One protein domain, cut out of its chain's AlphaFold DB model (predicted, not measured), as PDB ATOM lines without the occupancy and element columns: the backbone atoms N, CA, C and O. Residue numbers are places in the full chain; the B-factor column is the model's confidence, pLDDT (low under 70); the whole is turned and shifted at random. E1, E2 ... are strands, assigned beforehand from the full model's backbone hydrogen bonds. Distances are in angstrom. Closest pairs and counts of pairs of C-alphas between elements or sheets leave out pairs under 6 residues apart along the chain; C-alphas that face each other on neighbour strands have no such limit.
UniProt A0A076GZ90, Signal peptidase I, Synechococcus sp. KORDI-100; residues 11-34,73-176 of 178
ATOM      1  N   LEU A  11      30.510 -24.407 -30.925       96.12
ATOM      2  CA  LEU A  11      30.211 -23.886 -32.250       96.12
ATOM      3  C   LEU A  11      28.783 -23.355 -32.303       96.12
ATOM      4  O   LEU A  11      27.878 -23.938 -31.707       96.12
ATOM      5  N   LEU A  12      28.584 -22.282 -33.059       94.31
ATOM      6  CA  LEU A  12      27.256 -21.880 -33.503       94.31
ATOM      7  C   LEU A  12      26.917 -22.640 -34.784       94.31
ATOM      8  O   LEU A  12      27.719 -22.697 -35.723       94.31
ATOM      9  N   VAL A  13      25.721 -23.228 -34.796       93.94
ATOM     10  CA  VAL A  13      25.198 -24.018 -35.911       93.94
ATOM     11  C   VAL A  13      23.972 -23.314 -36.475       93.94
ATOM     12  O   VAL A  13      22.976 -23.122 -35.781       93.94
ATOM     13  N   GLU A  14      24.065 -22.928 -37.739       91.38
ATOM     14  CA  GLU A  14      23.007 -22.283 -38.502       91.38
ATOM     15  C   GLU A  14      22.111 -23.362 -39.121       91.38
ATOM     16  O   GLU A  14      22.607 -24.280 -39.777       91.38
ATOM     17  N   LYS A  15      20.798 -23.283 -38.869       88.56
ATOM     18  CA  LYS A  15      19.817 -24.279 -39.332       88.56
ATOM     19  C   LYS A  15      18.767 -23.712 -40.282       88.56
ATOM     20  O   LYS A  15      18.281 -24.429 -41.144       88.56
ATOM     21  N   VAL A  16      18.383 -22.450 -40.109       79.12
ATOM     22  CA  VAL A  16      17.178 -21.859 -40.712       79.12
ATOM     23  C   VAL A  16      17.353 -21.646 -42.212       79.12
ATOM     24  O   VAL A  16      16.530 -22.086 -43.008       79.12
ATOM     25  N   THR A  17      18.451 -21.013 -42.610       76.19
ATOM     26  CA  THR A  17      18.807 -20.771 -44.011       76.19
ATOM     27  C   THR A  17      19.348 -22.019 -44.700       76.19
ATOM     28  O   THR A  17      19.492 -22.022 -45.920       76.19
ATOM     29  N   TYR A  18      19.625 -23.079 -43.936       73.44
ATOM     30  CA  TYR A  18      20.034 -24.377 -44.456       73.44
ATOM     31  C   TYR A  18      18.850 -25.239 -44.917       73.44
ATOM     32  O   TYR A  18      19.013 -26.045 -45.822       73.44
ATOM     33  N   LEU A  19      17.649 -25.043 -44.353       74.81
ATOM     34  CA  LEU A  19      16.454 -25.818 -44.716       74.81
ATOM     35  C   LEU A  19      16.078 -25.758 -46.212       74.81
ATOM     36  O   LEU A  19      15.742 -26.806 -46.761       74.81
ATOM     37  N   PRO A  20      16.102 -24.593 -46.896       83.56
ATOM     38  CA  PRO A  20      15.637 -24.501 -48.281       83.56
ATOM     39  C   PRO A  20      16.744 -24.663 -49.334       83.56
ATOM     40  O   PRO A  20      16.470 -24.457 -50.516       83.56
ATOM     41  N   ARG A  21      17.996 -24.955 -48.956       88.06
ATOM     42  CA  ARG A  21      19.120 -24.994 -49.906       88.06
ATOM     43  C   ARG A  21      19.978 -26.238 -49.743       88.06
ATOM     44  O   ARG A  21      20.143 -26.748 -48.642       88.06
ATOM     45  N   SER A  22      20.640 -26.625 -50.827       90.06
ATOM     46  CA  SER A  22      21.661 -27.663 -50.763       90.06
ATOM     47  C   SER A  22      22.953 -27.173 -50.085       90.06
ATOM     48  O   SER A  22      23.280 -25.971 -50.119       90.06
ATOM     49  N   PRO A  23      23.713 -28.100 -49.474       93.56
ATOM     50  CA  PRO A  23      25.067 -27.851 -49.003       93.56
ATOM     51  C   PRO A  23      25.995 -27.356 -50.108       93.56
ATOM     52  O   PRO A  23      25.858 -27.722 -51.275       93.56
ATOM     53  N   LYS A  24      26.999 -26.574 -49.723       95.19
ATOM     54  CA  LYS A  24      28.088 -26.148 -50.604       95.19
ATOM     55  C   LYS A  24      29.381 -26.861 -50.228       95.19
ATOM     56  O   LYS A  24      29.623 -27.160 -49.059       95.19
ATOM     57  N   ARG A  25      30.245 -27.077 -51.223       96.75
ATOM     58  CA  ARG A  25      31.610 -27.575 -50.996       96.75
ATOM     59  C   ARG A  25      32.349 -26.668 -50.005       96.75
ATOM     60  O   ARG A  25      32.184 -25.447 -50.029       96.75
ATOM     61  N   GLY A  26      33.135 -27.276 -49.126       96.31
ATOM     62  CA  GLY A  26      33.880 -26.608 -48.062       96.31
ATOM     63  C   GLY A  26      33.086 -26.356 -46.777       96.31
ATOM     64  O   GLY A  26      33.707 -26.180 -45.731       96.31
ATOM     65  N   GLU A  27      31.746 -26.392 -46.798       95.88
ATOM     66  CA  GLU A  27      30.948 -26.165 -45.587       95.88
ATOM     67  C   GLU A  27      31.204 -27.252 -44.534       95.88
ATOM     68  O   GLU A  27      31.258 -28.443 -44.839       95.88
ATOM     69  N   ILE A  28      31.326 -26.845 -43.268       97.31
ATOM     70  CA  ILE A  28      31.348 -27.772 -42.136       97.31
ATOM     71  C   ILE A  28      29.908 -27.994 -41.687       97.31
ATOM     72  O   ILE A  28      29.230 -27.063 -41.249       97.31
ATOM     73  N   VAL A  29      29.447 -29.232 -41.784       97.06
ATOM     74  CA  VAL A  29      28.067 -29.614 -41.492       97.06
ATOM     75  C   VAL A  29      27.994 -30.458 -40.234       97.06
ATOM     76  O   VAL A  29      28.867 -31.285 -39.967       97.06
ATOM     77  N   VAL A  30      26.926 -30.237 -39.473       96.44
ATOM     78  CA  VAL A  30      26.508 -31.088 -38.364       96.44
ATOM     79  C   VAL A  30      25.341 -31.932 -38.854       96.44
ATOM     80  O   VAL A  30      24.411 -31.393 -39.448       96.44
ATOM     81  N   PHE A  31      25.383 -33.239 -38.639       95.88
ATOM     82  CA  PHE A  31      24.401 -34.184 -39.169       95.88
ATOM     83  C   PHE A  31      24.138 -35.315 -38.175       95.88
ATOM     84  O   PHE A  31      24.918 -35.514 -37.238       95.88
ATOM     85  N   ASN A  32      23.032 -36.036 -38.355       95.25
ATOM     86  CA  ASN A  32      22.749 -37.226 -37.557       95.25
ATOM     87  C   ASN A  32      23.873 -38.250 -37.729       95.25
ATOM     88  O   ASN A  32      24.427 -38.401 -38.810       95.25
ATOM     89  N   SER A  33      24.210 -38.982 -36.680       95.25
ATOM     90  CA  SER A  33      25.129 -40.111 -36.783       95.25
ATOM     91  C   SER A  33      24.666 -41.135 -37.840       95.25
ATOM     92  O   SER A  33      23.469 -41.404 -37.931       95.25
ATOM     93  N   PRO A  34      25.558 -41.787 -38.609       95.62
ATOM     94  CA  PRO A  34      25.186 -42.867 -39.529       95.62
ATOM     95  C   PRO A  34      24.520 -44.061 -38.842       95.62
ATOM     96  O   PRO A  34      23.756 -44.770 -39.485       95.62
ATOM     97  N   ALA A  73      25.276 -36.448 -32.734       92.56
ATOM     98  CA  ALA A  73      25.518 -35.537 -33.845       92.56
ATOM     99  C   ALA A  73      26.985 -35.604 -34.279       92.56
ATOM    100  O   ALA A  73      27.903 -35.494 -33.465       92.56
ATOM    101  N   TYR A  74      27.208 -35.763 -35.579       97.06
ATOM    102  CA  TYR A  74      28.534 -35.828 -36.181       97.06
ATOM    103  C   TYR A  74      28.840 -34.514 -36.890       97.06
ATOM    104  O   TYR A  74      27.942 -33.828 -37.371       97.06
ATOM    105  N   ILE A  75      30.124 -34.166 -36.961       97.88
ATOM    106  CA  ILE A  75      30.612 -32.976 -37.660       97.88
ATOM    107  C   ILE A  75      31.723 -33.354 -38.637       97.88
ATOM    108  O   ILE A  75      32.665 -34.068 -38.264       97.88
ATOM    109  N   LYS A  76      31.579 -32.924 -39.895       98.25
ATOM    110  CA  LYS A  76      32.509 -33.177 -41.012       98.25
ATOM    111  C   LYS A  76      32.436 -32.039 -42.033       98.25
ATOM    112  O   LYS A  76      31.536 -31.203 -41.957       98.25
ATOM    113  N   ARG A  77      33.371 -32.004 -42.981       98.25
ATOM    114  CA  ARG A  77      33.374 -31.039 -44.086       98.25
ATOM    115  C   ARG A  77      32.789 -31.654 -45.348       98.25
ATOM    116  O   ARG A  77      33.119 -32.788 -45.680       98.25
ATOM    117  N   VAL A  78      31.951 -30.898 -46.051       98.31
ATOM    118  CA  VAL A  78      31.423 -31.246 -47.374       98.31
ATOM    119  C   VAL A  78      32.536 -31.116 -48.403       98.31
ATOM    120  O   VAL A  78      33.024 -30.019 -48.661       98.31
ATOM    121  N   ILE A  79      32.926 -32.236 -48.997       98.50
ATOM    122  CA  ILE A  79      34.000 -32.301 -49.992       98.50
ATOM    123  C   ILE A  79      33.431 -32.263 -51.406       98.50
ATOM    124  O   ILE A  79      33.914 -31.521 -52.257       98.50
ATOM    125  N   ALA A  80      32.366 -33.026 -51.638       98.44
ATOM    126  CA  ALA A  80      31.721 -33.148 -52.936       98.44
ATOM    127  C   ALA A  80      30.199 -33.108 -52.769       98.44
ATOM    128  O   ALA A  80      29.667 -33.564 -51.754       98.44
ATOM    129  N   ILE A  81      29.509 -32.557 -53.761       98.44
ATOM    130  CA  ILE A  81      28.050 -32.406 -53.785       98.44
ATOM    131  C   ILE A  81      27.445 -33.215 -54.933       98.44
ATOM    132  O   ILE A  81      28.171 -33.686 -55.804       98.44
ATOM    133  N   SER A  82      26.120 -33.374 -54.932       98.25
ATOM    134  CA  SER A  82      25.341 -34.041 -55.983       98.25
ATOM    135  C   SER A  82      25.901 -33.816 -57.401       98.25
ATOM    136  O   SER A  82      25.996 -32.682 -57.869       98.25
ATOM    137  N   GLY A  83      26.247 -34.905 -58.095       98.31
ATOM    138  CA  GLY A  83      26.781 -34.898 -59.462       98.31
ATOM    139  C   GLY A  83      28.307 -34.817 -59.584       98.31
ATOM    140  O   GLY A  83      28.832 -35.102 -60.660       98.31
ATOM    141  N   ASP A  84      29.030 -34.496 -58.511       98.62
ATOM    142  CA  ASP A  84      30.492 -34.476 -58.537       98.62
ATOM    143  C   ASP A  84      31.085 -35.868 -58.712       98.62
ATOM    144  O   ASP A  84      30.691 -36.815 -58.028       98.62
ATOM    145  N   ARG A  85      32.107 -35.973 -59.565       98.69
ATOM    146  CA  ARG A  85      33.013 -37.124 -59.588       98.69
ATOM    147  C   ARG A  85      34.113 -36.890 -58.572       98.69
ATOM    148  O   ARG A  85      34.823 -35.893 -58.659       98.69
ATOM    149  N   VAL A  86      34.273 -37.804 -57.633       98.56
ATOM    150  CA  VAL A  86      35.245 -37.685 -56.552       98.56
ATOM    151  C   VAL A  86      36.091 -38.941 -56.457       98.56
ATOM    152  O   VAL A  86      35.587 -40.056 -56.584       98.56
ATOM    153  N   SER A  87      37.383 -38.743 -56.229       98.50
ATOM    154  CA  SER A  87      38.341 -39.787 -55.899       98.50
ATOM    155  C   SER A  87      39.110 -39.377 -54.650       98.50
ATOM    156  O   SER A  87      39.491 -38.216 -54.511       98.50
ATOM    157  N   VAL A  88      39.325 -40.322 -53.743       98.31
ATOM    158  CA  VAL A  88      40.140 -40.171 -52.543       98.31
ATOM    159  C   VAL A  88      41.199 -41.258 -52.561       98.31
ATOM    160  O   VAL A  88      40.876 -42.451 -52.568       98.31
ATOM    161  N   ASN A  89      42.461 -40.848 -52.593       96.75
ATOM    162  CA  ASN A  89      43.591 -41.765 -52.692       96.75
ATOM    163  C   ASN A  89      44.016 -42.310 -51.306       96.75
ATOM    164  O   ASN A  89      43.463 -41.888 -50.285       96.75
ATOM    165  N   PRO A  90      44.994 -43.237 -51.229       96.69
ATOM    166  CA  PRO A  90      45.441 -43.807 -49.955       96.69
ATOM    167  C   PRO A  90      45.984 -42.781 -48.948       96.69
ATOM    168  O   PRO A  90      45.824 -42.982 -47.751       96.69
ATOM    169  N   ARG A  91      46.550 -41.646 -49.394       96.19
ATOM    170  CA  ARG A  91      46.963 -40.542 -48.499       96.19
ATOM    171  C   ARG A  91      45.783 -39.742 -47.951       96.19
ATOM    172  O   ARG A  91      45.947 -38.945 -47.029       96.19
ATOM    173  N   GLY A  92      44.583 -39.957 -48.484       96.75
ATOM    174  CA  GLY A  92      43.404 -39.159 -48.189       96.75
ATOM    175  C   GLY A  92      43.349 -37.853 -48.978       96.75
ATOM    176  O   GLY A  92      42.568 -36.987 -48.594       96.75
ATOM    177  N   GLU A  93      44.156 -37.688 -50.031       97.62
ATOM    178  CA  GLU A  93      44.090 -36.541 -50.948       97.62
ATOM    179  C   GLU A  93      42.895 -36.706 -51.893       97.62
ATOM    180  O   GLU A  93      42.548 -37.828 -52.286       97.62
ATOM    181  N   VAL A  94      42.257 -35.590 -52.244       98.50
ATOM    182  CA  VAL A  94      41.002 -35.580 -52.995       98.50
ATOM    183  C   VAL A  94      41.223 -35.057 -54.410       98.50
ATOM    184  O   VAL A  94      41.766 -33.974 -54.616       98.50
ATOM    185  N   THR A  95      40.710 -35.786 -55.395       98.69
ATOM    186  CA  THR A  95      40.509 -35.294 -56.762       98.69
ATOM    187  C   THR A  95      39.018 -35.113 -56.999       98.69
ATOM    188  O   THR A  95      38.231 -36.037 -56.781       98.69
ATOM    189  N   LEU A  96      38.622 -33.932 -57.461       98.25
ATOM    190  CA  LEU A  96      37.242 -33.571 -57.738       98.25
ATOM    191  C   LEU A  96      37.095 -33.175 -59.208       98.25
ATOM    192  O   LEU A  96      37.757 -32.265 -59.690       98.25
ATOM    193  N   ASN A  97      36.219 -33.866 -59.933       98.06
ATOM    194  CA  ASN A  97      35.948 -33.650 -61.357       98.06
ATOM    195  C   ASN A  97      37.204 -33.660 -62.253       98.06
ATOM    196  O   ASN A  97      37.222 -33.027 -63.302       98.06
ATOM    197  N   GLY A  98      38.226 -34.427 -61.860       97.50
ATOM    198  CA  GLY A  98      39.493 -34.558 -62.586       97.50
ATOM    199  C   GLY A  98      40.596 -33.599 -62.130       97.50
ATOM    200  O   GLY A  98      41.733 -33.766 -62.558       97.50
ATOM    201  N   GLU A  99      40.296 -32.657 -61.235       98.06
ATOM    202  CA  GLU A  99      41.271 -31.709 -60.694       98.06
ATOM    203  C   GLU A  99      41.581 -32.013 -59.227       98.06
ATOM    204  O   GLU A  99      40.704 -32.396 -58.451       98.06
ATOM    205  N   GLU A 100      42.841 -31.853 -58.830       97.88
ATOM    206  CA  GLU A 100      43.229 -31.969 -57.427       97.88
ATOM    207  C   GLU A 100      42.567 -30.859 -56.601       97.88
ATOM    208  O   GLU A 100      42.683 -29.667 -56.908       97.88
ATOM    209  N   LEU A 101      41.859 -31.249 -55.541       97.56
ATOM    210  CA  LEU A 101      41.228 -30.304 -54.636       97.56
ATOM    211  C   LEU A 101      42.284 -29.758 -53.672       97.56
ATOM    212  O   LEU A 101      42.907 -30.505 -52.925       97.56
ATOM    213  N   LYS A 102      42.459 -28.434 -53.655       96.19
ATOM    214  CA  LYS A 102      43.338 -27.768 -52.688       96.19
ATOM    215  C   LYS A 102      42.638 -27.645 -51.341       96.19
ATOM    216  O   LYS A 102      41.626 -26.956 -51.228       96.19
ATOM    217  N   GLU A 103      43.217 -28.265 -50.321       96.44
ATOM    218  CA  GLU A 103      42.611 -28.367 -48.993       96.44
ATOM    219  C   GLU A 103      43.542 -27.800 -47.910       96.44
ATOM    220  O   GLU A 103      44.132 -28.556 -47.137       96.44
ATOM    221  N   PRO A 104      43.689 -26.462 -47.808       95.38
ATOM    222  CA  PRO A 104      44.601 -25.835 -46.842       95.38
ATOM    223  C   PRO A 104      44.221 -26.109 -45.375       95.38
ATOM    224  O   PRO A 104      45.024 -25.902 -44.468       95.38
ATOM    225  N   TYR A 105      42.995 -26.577 -45.131       94.81
ATOM    226  CA  TYR A 105      42.498 -26.987 -43.819       94.81
ATOM    227  C   TYR A 105      42.941 -28.398 -43.392       94.81
ATOM    228  O   TYR A 105      42.716 -28.771 -42.239       94.81
ATOM    229  N   VAL A 106      43.555 -29.186 -44.280       97.00
ATOM    230  CA  VAL A 106      44.039 -30.540 -43.979       97.00
ATOM    231  C   VAL A 106      45.532 -30.492 -43.701       97.00
ATOM    232  O   VAL A 106      46.326 -30.147 -44.572       97.00
ATOM    233  N   GLN A 107      45.910 -30.868 -42.482       96.06
ATOM    234  CA  GLN A 107      47.320 -31.013 -42.087       96.06
ATOM    235  C   GLN A 107      47.680 -32.464 -41.755       96.06
ATOM    236  O   GLN A 107      48.835 -32.854 -41.867       96.06
ATOM    237  N   GLU A 108      46.685 -33.280 -41.402       95.56
ATOM    238  CA  GLU A 108      46.880 -34.663 -40.970       95.56
ATOM    239  C   GLU A 108      46.421 -35.618 -42.076       95.56
ATOM    240  O   GLU A 108      45.247 -36.000 -42.130       95.56
ATOM    241  N   TYR A 109      47.339 -35.976 -42.974       96.44
ATOM    242  CA  TYR A 109      47.117 -36.964 -44.034       96.44
ATOM    243  C   TYR A 109      47.387 -38.390 -43.546       96.44
ATOM    244  O   TYR A 109      47.990 -38.615 -42.496       96.44
ATOM    245  N   CYS A 110      46.912 -39.372 -44.304       96.25
ATOM    246  CA  CYS A 110      47.137 -40.777 -43.999       96.25
ATOM    247  C   CYS A 110      48.560 -41.191 -44.381       96.25
ATOM    248  O   CYS A 110      49.019 -40.897 -45.487       96.25
ATOM    249  N   SER A 111      49.235 -41.922 -43.493       95.31
ATOM    250  CA  SER A 111      50.510 -42.555 -43.823       95.31
ATOM    251  C   SER A 111      50.317 -43.602 -44.917       95.31
ATOM    252  O   SER A 111      49.297 -44.301 -44.954       95.31
ATOM    253  N   VAL A 112      51.310 -43.700 -45.792       94.81
ATOM    254  CA  VAL A 112      51.386 -44.696 -46.858       94.81
ATOM    255  C   VAL A 112      52.748 -45.363 -46.758       94.81
ATOM    256  O   VAL A 112      53.755 -44.664 -46.635       94.81
ATOM    257  N   ASP A 113      52.766 -46.693 -46.736       93.12
ATOM    258  CA  ASP A 113      54.012 -47.457 -46.720       93.12
ATOM    259  C   ASP A 113      54.671 -47.513 -48.110       93.12
ATOM    260  O   ASP A 113      54.146 -47.006 -49.103       93.12
ATOM    261  N   GLU A 114      55.852 -48.124 -48.186       91.31
ATOM    262  CA  GLU A 114      56.617 -48.247 -49.433       91.31
ATOM    263  C   GLU A 114      55.863 -49.023 -50.526       91.31
ATOM    264  O   GLU A 114      56.144 -48.856 -51.712       91.31
ATOM    265  N   GLN A 115      54.894 -49.856 -50.144       89.31
ATOM    266  CA  GLN A 115      54.070 -50.652 -51.050       89.31
ATOM    267  C   GLN A 115      52.788 -49.917 -51.474       89.31
ATOM    268  O   GLN A 115      51.987 -50.463 -52.235       89.31
ATOM    269  N   GLY A 116      52.582 -48.679 -51.019       86.00
ATOM    270  CA  GLY A 116      51.404 -47.884 -51.353       86.00
ATOM    271  C   GLY A 116      50.168 -48.219 -50.512       86.00
ATOM    272  O   GLY A 116      49.077 -47.731 -50.822       86.00
ATOM    273  N   MET A 117      50.301 -49.030 -49.460       88.50
ATOM    274  CA  MET A 117      49.191 -49.381 -48.579       88.50
ATOM    275  C   MET A 117      48.996 -48.318 -47.500       88.50
ATOM    276  O   MET A 117      49.939 -47.708 -46.997       88.50
ATOM    277  N   SER A 118      47.736 -48.103 -47.126       92.06
ATOM    278  CA  SER A 118      47.350 -47.166 -46.077       92.06
ATOM    279  C   SER A 118      46.269 -47.769 -45.184       92.06
ATOM    280  O   SER A 118      45.403 -48.486 -45.691       92.06
ATOM    281  N   PRO A 119      46.236 -47.438 -43.876       86.69
ATOM    282  CA  PRO A 119      45.073 -47.728 -43.037       86.69
ATOM    283  C   PRO A 119      43.821 -46.949 -43.473       86.69
ATOM    284  O   PRO A 119      42.704 -47.298 -43.083       86.69
ATOM    285  N   CYS A 120      43.979 -45.891 -44.273       92.19
ATOM    286  CA  CYS A 120      42.858 -45.160 -44.836       92.19
ATOM    287  C   CYS A 120      42.233 -45.891 -46.022       92.19
ATOM    288  O   CYS A 120      42.918 -46.413 -46.899       92.19
ATOM    289  N   ARG A 121      40.899 -45.870 -46.079       94.38
ATOM    290  CA  ARG A 121      40.153 -46.374 -47.233       94.38
ATOM    291  C   ARG A 121      40.179 -45.371 -48.378       94.38
ATOM    292  O   ARG A 121      40.006 -44.168 -48.166       94.38
ATOM    293  N   THR A 122      40.348 -45.893 -49.585       95.88
ATOM    294  CA  THR A 122      40.162 -45.143 -50.823       95.88
ATOM    295  C   THR A 122      38.683 -45.078 -51.183       95.88
ATOM    296  O   THR A 122      37.864 -45.865 -50.705       95.88
ATOM    297  N   LEU A 123      38.333 -44.115 -52.025       97.19
ATOM    298  CA  LEU A 123      36.977 -43.949 -52.527       97.19
ATOM    299  C   LEU A 123      37.046 -43.442 -53.959       97.19
ATOM    300  O   LEU A 123      37.852 -42.573 -54.255       97.19
ATOM    301  N   SER A 124      36.194 -43.949 -54.842       97.81
ATOM    302  CA  SER A 124      36.004 -43.375 -56.173       97.81
ATOM    303  C   SER A 124      34.548 -43.531 -56.577       97.81
ATOM    304  O   SER A 124      33.969 -44.606 -56.411       97.81
ATOM    305  N   GLY A 125      33.930 -42.461 -57.065       97.81
ATOM    306  CA  GLY A 125      32.534 -42.506 -57.470       97.81
ATOM    307  C   GLY A 125      31.959 -41.156 -57.866       97.81
ATOM    308  O   GLY A 125      32.642 -40.135 -57.880       97.81
ATOM    309  N   THR A 126      30.676 -41.170 -58.221       98.62
ATOM    310  CA  THR A 126      29.888 -39.955 -58.456       98.62
ATOM    311  C   THR A 126      28.898 -39.783 -57.317       98.62
ATOM    312  O   THR A 126      28.195 -40.735 -56.973       98.62
ATOM    313  N   VAL A 127      28.831 -38.583 -56.742       98.62
ATOM    314  CA  VAL A 127      27.908 -38.280 -55.647       98.62
ATOM    315  C   VAL A 127      26.463 -38.330 -56.167       98.62
ATOM    316  O   VAL A 127      26.131 -37.595 -57.105       98.62
ATOM    317  N   PRO A 128      25.582 -39.170 -55.590       98.31
ATOM    318  CA  PRO A 128      24.179 -39.239 -55.977       98.31
ATOM    319  C   PRO A 128      23.442 -37.924 -55.717       98.31
ATOM    320  O   PRO A 128      23.838 -37.136 -54.861       98.31
ATOM    321  N   GLN A 129      22.328 -37.718 -56.419       97.88
ATOM    322  CA  GLN A 129      21.444 -36.580 -56.163       97.88
ATOM    323  C   GLN A 129      20.902 -36.598 -54.725       97.88
ATOM    324  O   GLN A 129      20.600 -37.661 -54.176       97.88
ATOM    325  N   GLY A 130      20.768 -35.415 -54.123       96.56
ATOM    326  CA  GLY A 130      20.298 -35.242 -52.745       96.56
ATOM    327  C   GLY A 130      21.267 -35.786 -51.693       96.56
ATOM    328  O   GLY A 130      20.842 -36.140 -50.589       96.56
ATOM    329  N   SER A 131      22.550 -35.919 -52.035       97.94
ATOM    330  CA  SER A 131      23.598 -36.408 -51.140       97.94
ATOM    331  C   SER A 131      24.883 -35.599 -51.289       97.94
ATOM    332  O   SER A 131      25.113 -34.904 -52.278       97.94
ATOM    333  N   VAL A 132      25.755 -35.726 -50.293       98.56
ATOM    334  CA  VAL A 132      27.092 -35.134 -50.283       98.56
ATOM    335  C   VAL A 132      28.129 -36.154 -49.827       98.56
ATOM    336  O   VAL A 132      27.823 -37.048 -49.040       98.56
ATOM    337  N   LEU A 133      29.377 -36.018 -50.272       98.75
ATOM    338  CA  LEU A 133      30.500 -36.689 -49.619       98.75
ATOM    339  C   LEU A 133      31.041 -35.779 -48.520       98.75
ATOM    340  O   LEU A 133      31.384 -34.623 -48.784       98.75
ATOM    341  N   VAL A 134      31.174 -36.318 -47.308       98.75
ATOM    342  CA  VAL A 134      31.806 -35.615 -46.191       98.75
ATOM    343  C   VAL A 134      33.047 -36.344 -45.701       98.75
ATOM    344  O   VAL A 134      33.017 -37.559 -45.514       98.75
ATOM    345  N   LEU A 135      34.119 -35.594 -45.444       98.62
ATOM    346  CA  LEU A 135      35.368 -36.097 -44.865       98.62
ATOM    347  C   LEU A 135      35.739 -35.303 -43.612       98.62
ATOM    348  O   LEU A 135      35.306 -34.165 -43.409       98.62
ATOM    349  N   GLY A 136      36.538 -35.915 -42.742       98.25
ATOM    350  CA  GLY A 136      37.177 -35.191 -41.651       98.25
ATOM    351  C   GLY A 136      38.434 -34.462 -42.114       98.25
ATOM    352  O   GLY A 136      39.201 -34.993 -42.912       98.25
ATOM    353  N   ASP A 137      38.679 -33.276 -41.554       97.94
ATOM    354  CA  ASP A 137      39.920 -32.519 -41.808       97.94
ATOM    355  C   ASP A 137      41.173 -33.245 -41.273       97.94
ATOM    356  O   ASP A 137      42.261 -33.082 -41.810       97.94
ATOM    357  N   ASN A 138      41.006 -34.101 -40.255       97.62
ATOM    358  CA  ASN A 138      42.043 -35.035 -39.820       97.62
ATOM    359  C   ASN A 138      41.829 -36.353 -40.574       97.62
ATOM    360  O   ASN A 138      40.997 -37.163 -40.162       97.62
ATOM    361  N   ARG A 139      42.499 -36.524 -41.720       97.62
ATOM    362  CA  ARG A 139      42.234 -37.624 -42.661       97.62
ATOM    363  C   ARG A 139      42.634 -38.969 -42.096       97.62
ATOM    364  O   ARG A 139      41.901 -39.932 -42.327       97.62
ATOM    365  N   SER A 140      43.751 -39.023 -41.378       96.75
ATOM    366  CA  SER A 140      44.269 -40.244 -40.757       96.75
ATOM    367  C   SER A 140      43.404 -40.727 -39.595       96.75
ATOM    368  O   SER A 140      43.355 -41.924 -39.330       96.75
ATOM    369  N   ASN A 141      42.678 -39.821 -38.933       97.00
ATOM    370  CA  ASN A 141      41.846 -40.141 -37.778       97.00
ATOM    371  C   ASN A 141      40.434 -39.551 -37.898       97.00
ATOM    372  O   ASN A 141      40.029 -38.639 -37.165       97.00
ATOM    373  N   SER A 142      39.668 -40.072 -38.855       97.06
ATOM    374  CA  SER A 142      38.275 -39.683 -39.048       97.06
ATOM    375  C   SER A 142      37.432 -40.840 -39.566       97.06
ATOM    376  O   SER A 142      37.648 -41.350 -40.661       97.06
ATOM    377  N   TRP A 143      36.413 -41.200 -38.787       97.12
ATOM    378  CA  TRP A 143      35.323 -42.046 -39.250       97.12
ATOM    379  C   TRP A 143      34.322 -41.177 -40.026       97.12
ATOM    380  O   TRP A 143      33.582 -40.368 -39.455       97.12
ATOM    381  N   ASP A 144      34.387 -41.274 -41.349       98.19
ATOM    382  CA  ASP A 144      33.649 -40.466 -42.322       98.19
ATOM    383  C   ASP A 144      33.231 -41.316 -43.531       98.19
ATOM    384  O   ASP A 144      33.288 -42.544 -43.455       98.19
ATOM    385  N   GLY A 145      32.799 -40.685 -44.632       97.62
ATOM    386  CA  GLY A 145      32.241 -41.381 -45.795       97.62
ATOM    387  C   GLY A 145      33.113 -42.521 -46.333       97.62
ATOM    388  O   GLY A 145      32.593 -43.507 -46.834       97.62
ATOM    389  N   ARG A 146      34.438 -42.469 -46.150       97.56
ATOM    390  CA  ARG A 146      35.344 -43.559 -46.559       97.56
ATOM    391  C   ARG A 146      35.086 -44.883 -45.828       97.56
ATOM    392  O   ARG A 146      35.446 -45.945 -46.332       97.56
ATOM    393  N   PHE A 147      34.507 -44.835 -44.631       96.81
ATOM    394  CA  PHE A 147      34.383 -45.978 -43.724       96.81
ATOM    395  C   PHE A 147      32.948 -46.466 -43.525       96.81
ATOM    396  O   PHE A 147      32.758 -47.524 -42.923       96.81
ATOM    397  N   TRP A 148      31.947 -45.731 -44.009       96.69
ATOM    398  CA  TRP A 148      30.551 -46.124 -43.840       96.69
ATOM    399  C   TRP A 148      30.220 -47.356 -44.691       96.69
ATOM    400  O   TRP A 148      30.605 -47.413 -45.861       96.69
ATOM    401  N   PRO A 149      29.563 -48.374 -44.110       95.31
ATOM    402  CA  PRO A 149      29.443 -49.685 -44.736       95.31
ATOM    403  C   PRO A 149      28.463 -49.729 -45.911       95.31
ATOM    404  O   PRO A 149      28.736 -50.445 -46.870       95.31
ATOM    405  N   SER A 150      27.341 -49.002 -45.855       95.56
ATOM    406  CA  SER A 150      26.315 -49.112 -46.904       95.56
ATOM    407  C   SER A 150      26.531 -48.135 -48.052       95.56
ATOM    408  O   SER A 150      26.293 -48.465 -49.211       95.56
ATOM    409  N   SER A 151      26.924 -46.904 -47.735       96.31
ATOM    410  CA  SER A 151      27.130 -45.837 -48.712       96.31
ATOM    411  C   SER A 151      28.109 -44.819 -48.143       96.31
ATOM    412  O   SER A 151      27.962 -44.435 -46.981       96.31
ATOM    413  N   PRO A 152      29.053 -44.309 -48.947       97.62
ATOM    414  CA  PRO A 152      29.960 -43.274 -48.479       97.62
ATOM    415  C   PRO A 152      29.323 -41.879 -48.432       97.62
ATOM    416  O   PRO A 152      29.927 -40.930 -47.931       97.62
ATOM    417  N   TYR A 153      28.127 -41.729 -48.999       98.38
ATOM    418  CA  TYR A 153      27.476 -40.440 -49.178       98.38
ATOM    419  C   TYR A 153      26.470 -40.177 -48.058       98.38
ATOM    420  O   TYR A 153      25.638 -41.026 -47.738       98.38
ATOM    421  N   LEU A 154      26.537 -38.973 -47.497       98.19
ATOM    422  CA  LEU A 154      25.605 -38.444 -46.511       98.19
ATOM    423  C   LEU A 154      24.359 -37.909 -47.234       98.19
ATOM    424  O   LEU A 154      24.495 -36.966 -48.020       98.19
ATOM    425  N   PRO A 155      23.153 -38.438 -46.965       97.31
ATOM    426  CA  PRO A 155      21.926 -37.853 -47.493       97.31
ATOM    427  C   PRO A 155      21.722 -36.431 -46.955       97.31
ATOM    428  O   PRO A 155      21.832 -36.208 -45.748       97.31
ATOM    429  N   GLU A 156      21.363 -35.474 -47.816       95.88
ATOM    430  CA  GLU A 156      21.209 -34.060 -47.424       95.88
ATOM    431  C   GLU A 156      20.177 -33.875 -46.299       95.88
ATOM    432  O   GLU A 156      20.369 -33.056 -45.404       95.88
ATOM    433  N   LYS A 157      19.130 -34.707 -46.280       93.94
ATOM    434  CA  LYS A 157      18.082 -34.704 -45.243       93.94
ATOM    435  C   LYS A 157      18.576 -35.035 -43.828       93.94
ATOM    436  O   LYS A 157      17.857 -34.780 -42.868       93.94
ATOM    437  N   GLU A 158      19.749 -35.653 -43.695       95.19
ATOM    438  CA  GLU A 158      20.333 -36.005 -42.394       95.19
ATOM    439  C   GLU A 158      21.183 -34.858 -41.824       95.19
ATOM    440  O   GLU A 158      21.637 -34.929 -40.680       95.19
ATOM    441  N   ILE A 159      21.393 -33.783 -42.596       95.75
ATOM    442  CA  ILE A 159      22.119 -32.593 -42.154       95.75
ATOM    443  C   ILE A 159      21.227 -31.758 -41.235       95.75
ATOM    444  O   ILE A 159      20.143 -31.312 -41.599       95.75
ATOM    445  N   LEU A 160      21.725 -31.514 -40.026       93.38
ATOM    446  CA  LEU A 160      21.065 -30.728 -38.987       93.38
ATOM    447  C   LEU A 160      21.341 -29.229 -39.123       93.38
ATOM    448  O   LEU A 160      20.580 -28.429 -38.580       93.38
ATOM    449  N   GLY A 161      22.443 -28.852 -39.776       94.38
ATOM    450  CA  GLY A 161      22.816 -27.466 -40.049       94.38
ATOM    451  C   GLY A 161      24.302 -27.293 -40.359       94.38
ATOM    452  O   GLY A 161      25.076 -28.254 -40.368       94.38
ATOM    453  N   ARG A 162      24.717 -26.044 -40.574       95.00
ATOM    454  CA  ARG A 162      26.109 -25.664 -40.843       95.00
ATOM    455  C   ARG A 162      26.761 -25.061 -39.610       95.00
ATOM    456  O   ARG A 162      26.270 -24.074 -39.067       95.00
ATOM    457  N   ALA A 163      27.917 -25.581 -39.215       95.38
ATOM    458  CA  ALA A 163      28.786 -24.896 -38.269       95.38
ATOM    459  C   ALA A 163      29.523 -23.756 -38.991       95.38
ATOM    460  O   ALA A 163      30.142 -23.972 -40.034       95.38
ATOM    461  N   PHE A 164      29.454 -22.540 -38.449       93.75
ATOM    462  CA  PHE A 164      30.009 -21.353 -39.116       93.75
ATOM    463  C   PHE A 164      30.886 -20.483 -38.210       93.75
ATOM    464  O   PHE A 164      31.748 -19.770 -38.716       93.75
ATOM    465  N   VAL A 165      30.718 -20.565 -36.887       95.75
ATOM    466  CA  VAL A 165      31.514 -19.808 -35.909       95.75
ATOM    467  C   VAL A 165      31.909 -20.710 -34.750       95.75
ATOM    468  O   VAL A 165      31.081 -21.457 -34.228       95.75
ATOM    469  N   ARG A 166      33.166 -20.597 -34.314       97.19
ATOM    470  CA  ARG A 166      33.638 -21.067 -33.008       97.19
ATOM    471  C   ARG A 166      33.496 -19.923 -32.013       97.19
ATOM    472  O   ARG A 166      34.054 -18.854 -32.245       97.19
ATOM    473  N   PHE A 167      32.773 -20.140 -30.917       96.44
ATOM    474  CA  PHE A 167      32.584 -19.126 -29.870       96.44
ATOM    475  C   PHE A 167      33.279 -19.480 -28.543       96.44
ATOM    476  O   PHE A 167      33.380 -18.637 -27.656       96.44
ATOM    477  N   TRP A 168      33.771 -20.715 -28.397       96.44
ATOM    478  CA  TRP A 168      34.587 -21.151 -27.261       96.44
ATOM    479  C   TRP A 168      35.672 -22.132 -27.735       96.44
ATOM    480  O   TRP A 168      35.362 -22.958 -28.602       96.44
ATOM    481  N   PRO A 169      36.900 -22.090 -27.176       96.75
ATOM    482  CA  PRO A 169      37.368 -21.193 -26.109       96.75
ATOM    483  C   PRO A 169      37.530 -19.737 -26.568       96.75
ATOM    484  O   PRO A 169      37.698 -19.473 -27.759       96.75
ATOM    485  N   VAL A 170      37.453 -18.783 -25.628       95.06
ATOM    486  CA  VAL A 170      37.402 -17.336 -25.944       95.06
ATOM    487  C   VAL A 170      38.614 -16.832 -26.735       95.06
ATOM    488  O   VAL A 170      38.480 -15.964 -27.589       95.06
ATOM    489  N   ASN A 171      39.788 -17.424 -26.515       96.00
ATOM    490  CA  ASN A 171      41.031 -17.090 -27.217       96.00
ATOM    491  C   ASN A 171      41.095 -17.625 -28.658       96.00
ATOM    492  O   ASN A 171      42.068 -17.379 -29.365       96.00
ATOM    493  N   ARG A 172      40.093 -18.397 -29.085       94.56
ATOM    494  CA  ARG A 172      40.005 -19.009 -30.414       94.56
ATOM    495  C   ARG A 172      38.692 -18.650 -31.115       94.56
ATOM    496  O   ARG A 172      38.331 -19.324 -32.080       94.56
ATOM    497  N   ILE A 173      37.979 -17.625 -30.647       96.25
ATOM    498  CA  ILE A 173      36.744 -17.155 -31.283       96.25
ATOM    499  C   ILE A 173      37.031 -16.727 -32.720       96.25
ATOM    500  O   ILE A 173      37.991 -16.009 -32.987       96.25
ATOM    501  N   GLY A 174      36.178 -17.153 -33.646       95.06
ATOM    502  CA  GLY A 174      36.284 -16.740 -35.037       95.06
ATOM    503  C   GLY A 174      35.388 -17.538 -35.976       95.06
ATOM    504  O   GLY A 174      34.784 -18.542 -35.571       95.06
ATOM    505  N   PRO A 175      35.289 -17.100 -37.240       94.12
ATOM    506  CA  PRO A 175      34.618 -17.873 -38.269       94.12
ATOM    507  C   PRO A 175      35.348 -19.200 -38.496       94.12
ATOM    508  O   PRO A 175      36.568 -19.301 -38.346       94.12
ATOM    509  N   LEU A 176      34.595 -20.222 -38.885       90.38
ATOM    510  CA  LEU A 176      35.172 -21.453 -39.403       90.38
ATOM    511  C   LEU A 176      35.469 -21.236 -40.885       90.38
ATOM    512  O   LEU A 176      34.549 -21.115 -41.695       90.38
TER     513      LEU A 176
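This is residues 11 to 34 and 73 to 176 of the 178 residues of the protein "Signal peptidase I" of Synechococcus sp. KORDI-100 (UniProt A0A076GZ90). The domain has little regular structure: a strongly twisted six-strand sheet, a small three-strand sheet near E3, and a long link, residues 97 to 122, making one end of the longest axis. The printed part has 128 residues, no named helix and nine strands, E1 to E9, all strand by class but with only 47 residues in them. Both sheets, E1 E9 E2 E3 E7 E8 and E5 E4 E6, are antiparallel. It is compact, radius of gyration of the C-alphas 14.8 A, spanning 46 by 38 by 26 A.

E3, residues 73 to 81, bends by 67 degrees at residue 77; within hydrogen-bond range are N 29 of E2, residues 28 to 32, and O 76, 2.9 A, and O 133 of E7, residues 131 to 135, and N 79, 2.8 A. The closest C-alphas of E3 and E4, residues 85 to 88, are Ala 80 and Val 86, 6.8 A.

E9, residues 159 to 168, is 22.5 A long. E1, residues 11 to 14, begins at C-alpha (30.211, -23.886, -32.250); E9 ends at (34.587, -21.151, -27.261).

Residues 35 to 72 are cut out, a 9.3 A gap between C-alphas 34 and 73. No printed residue is under 70 in pLDDT.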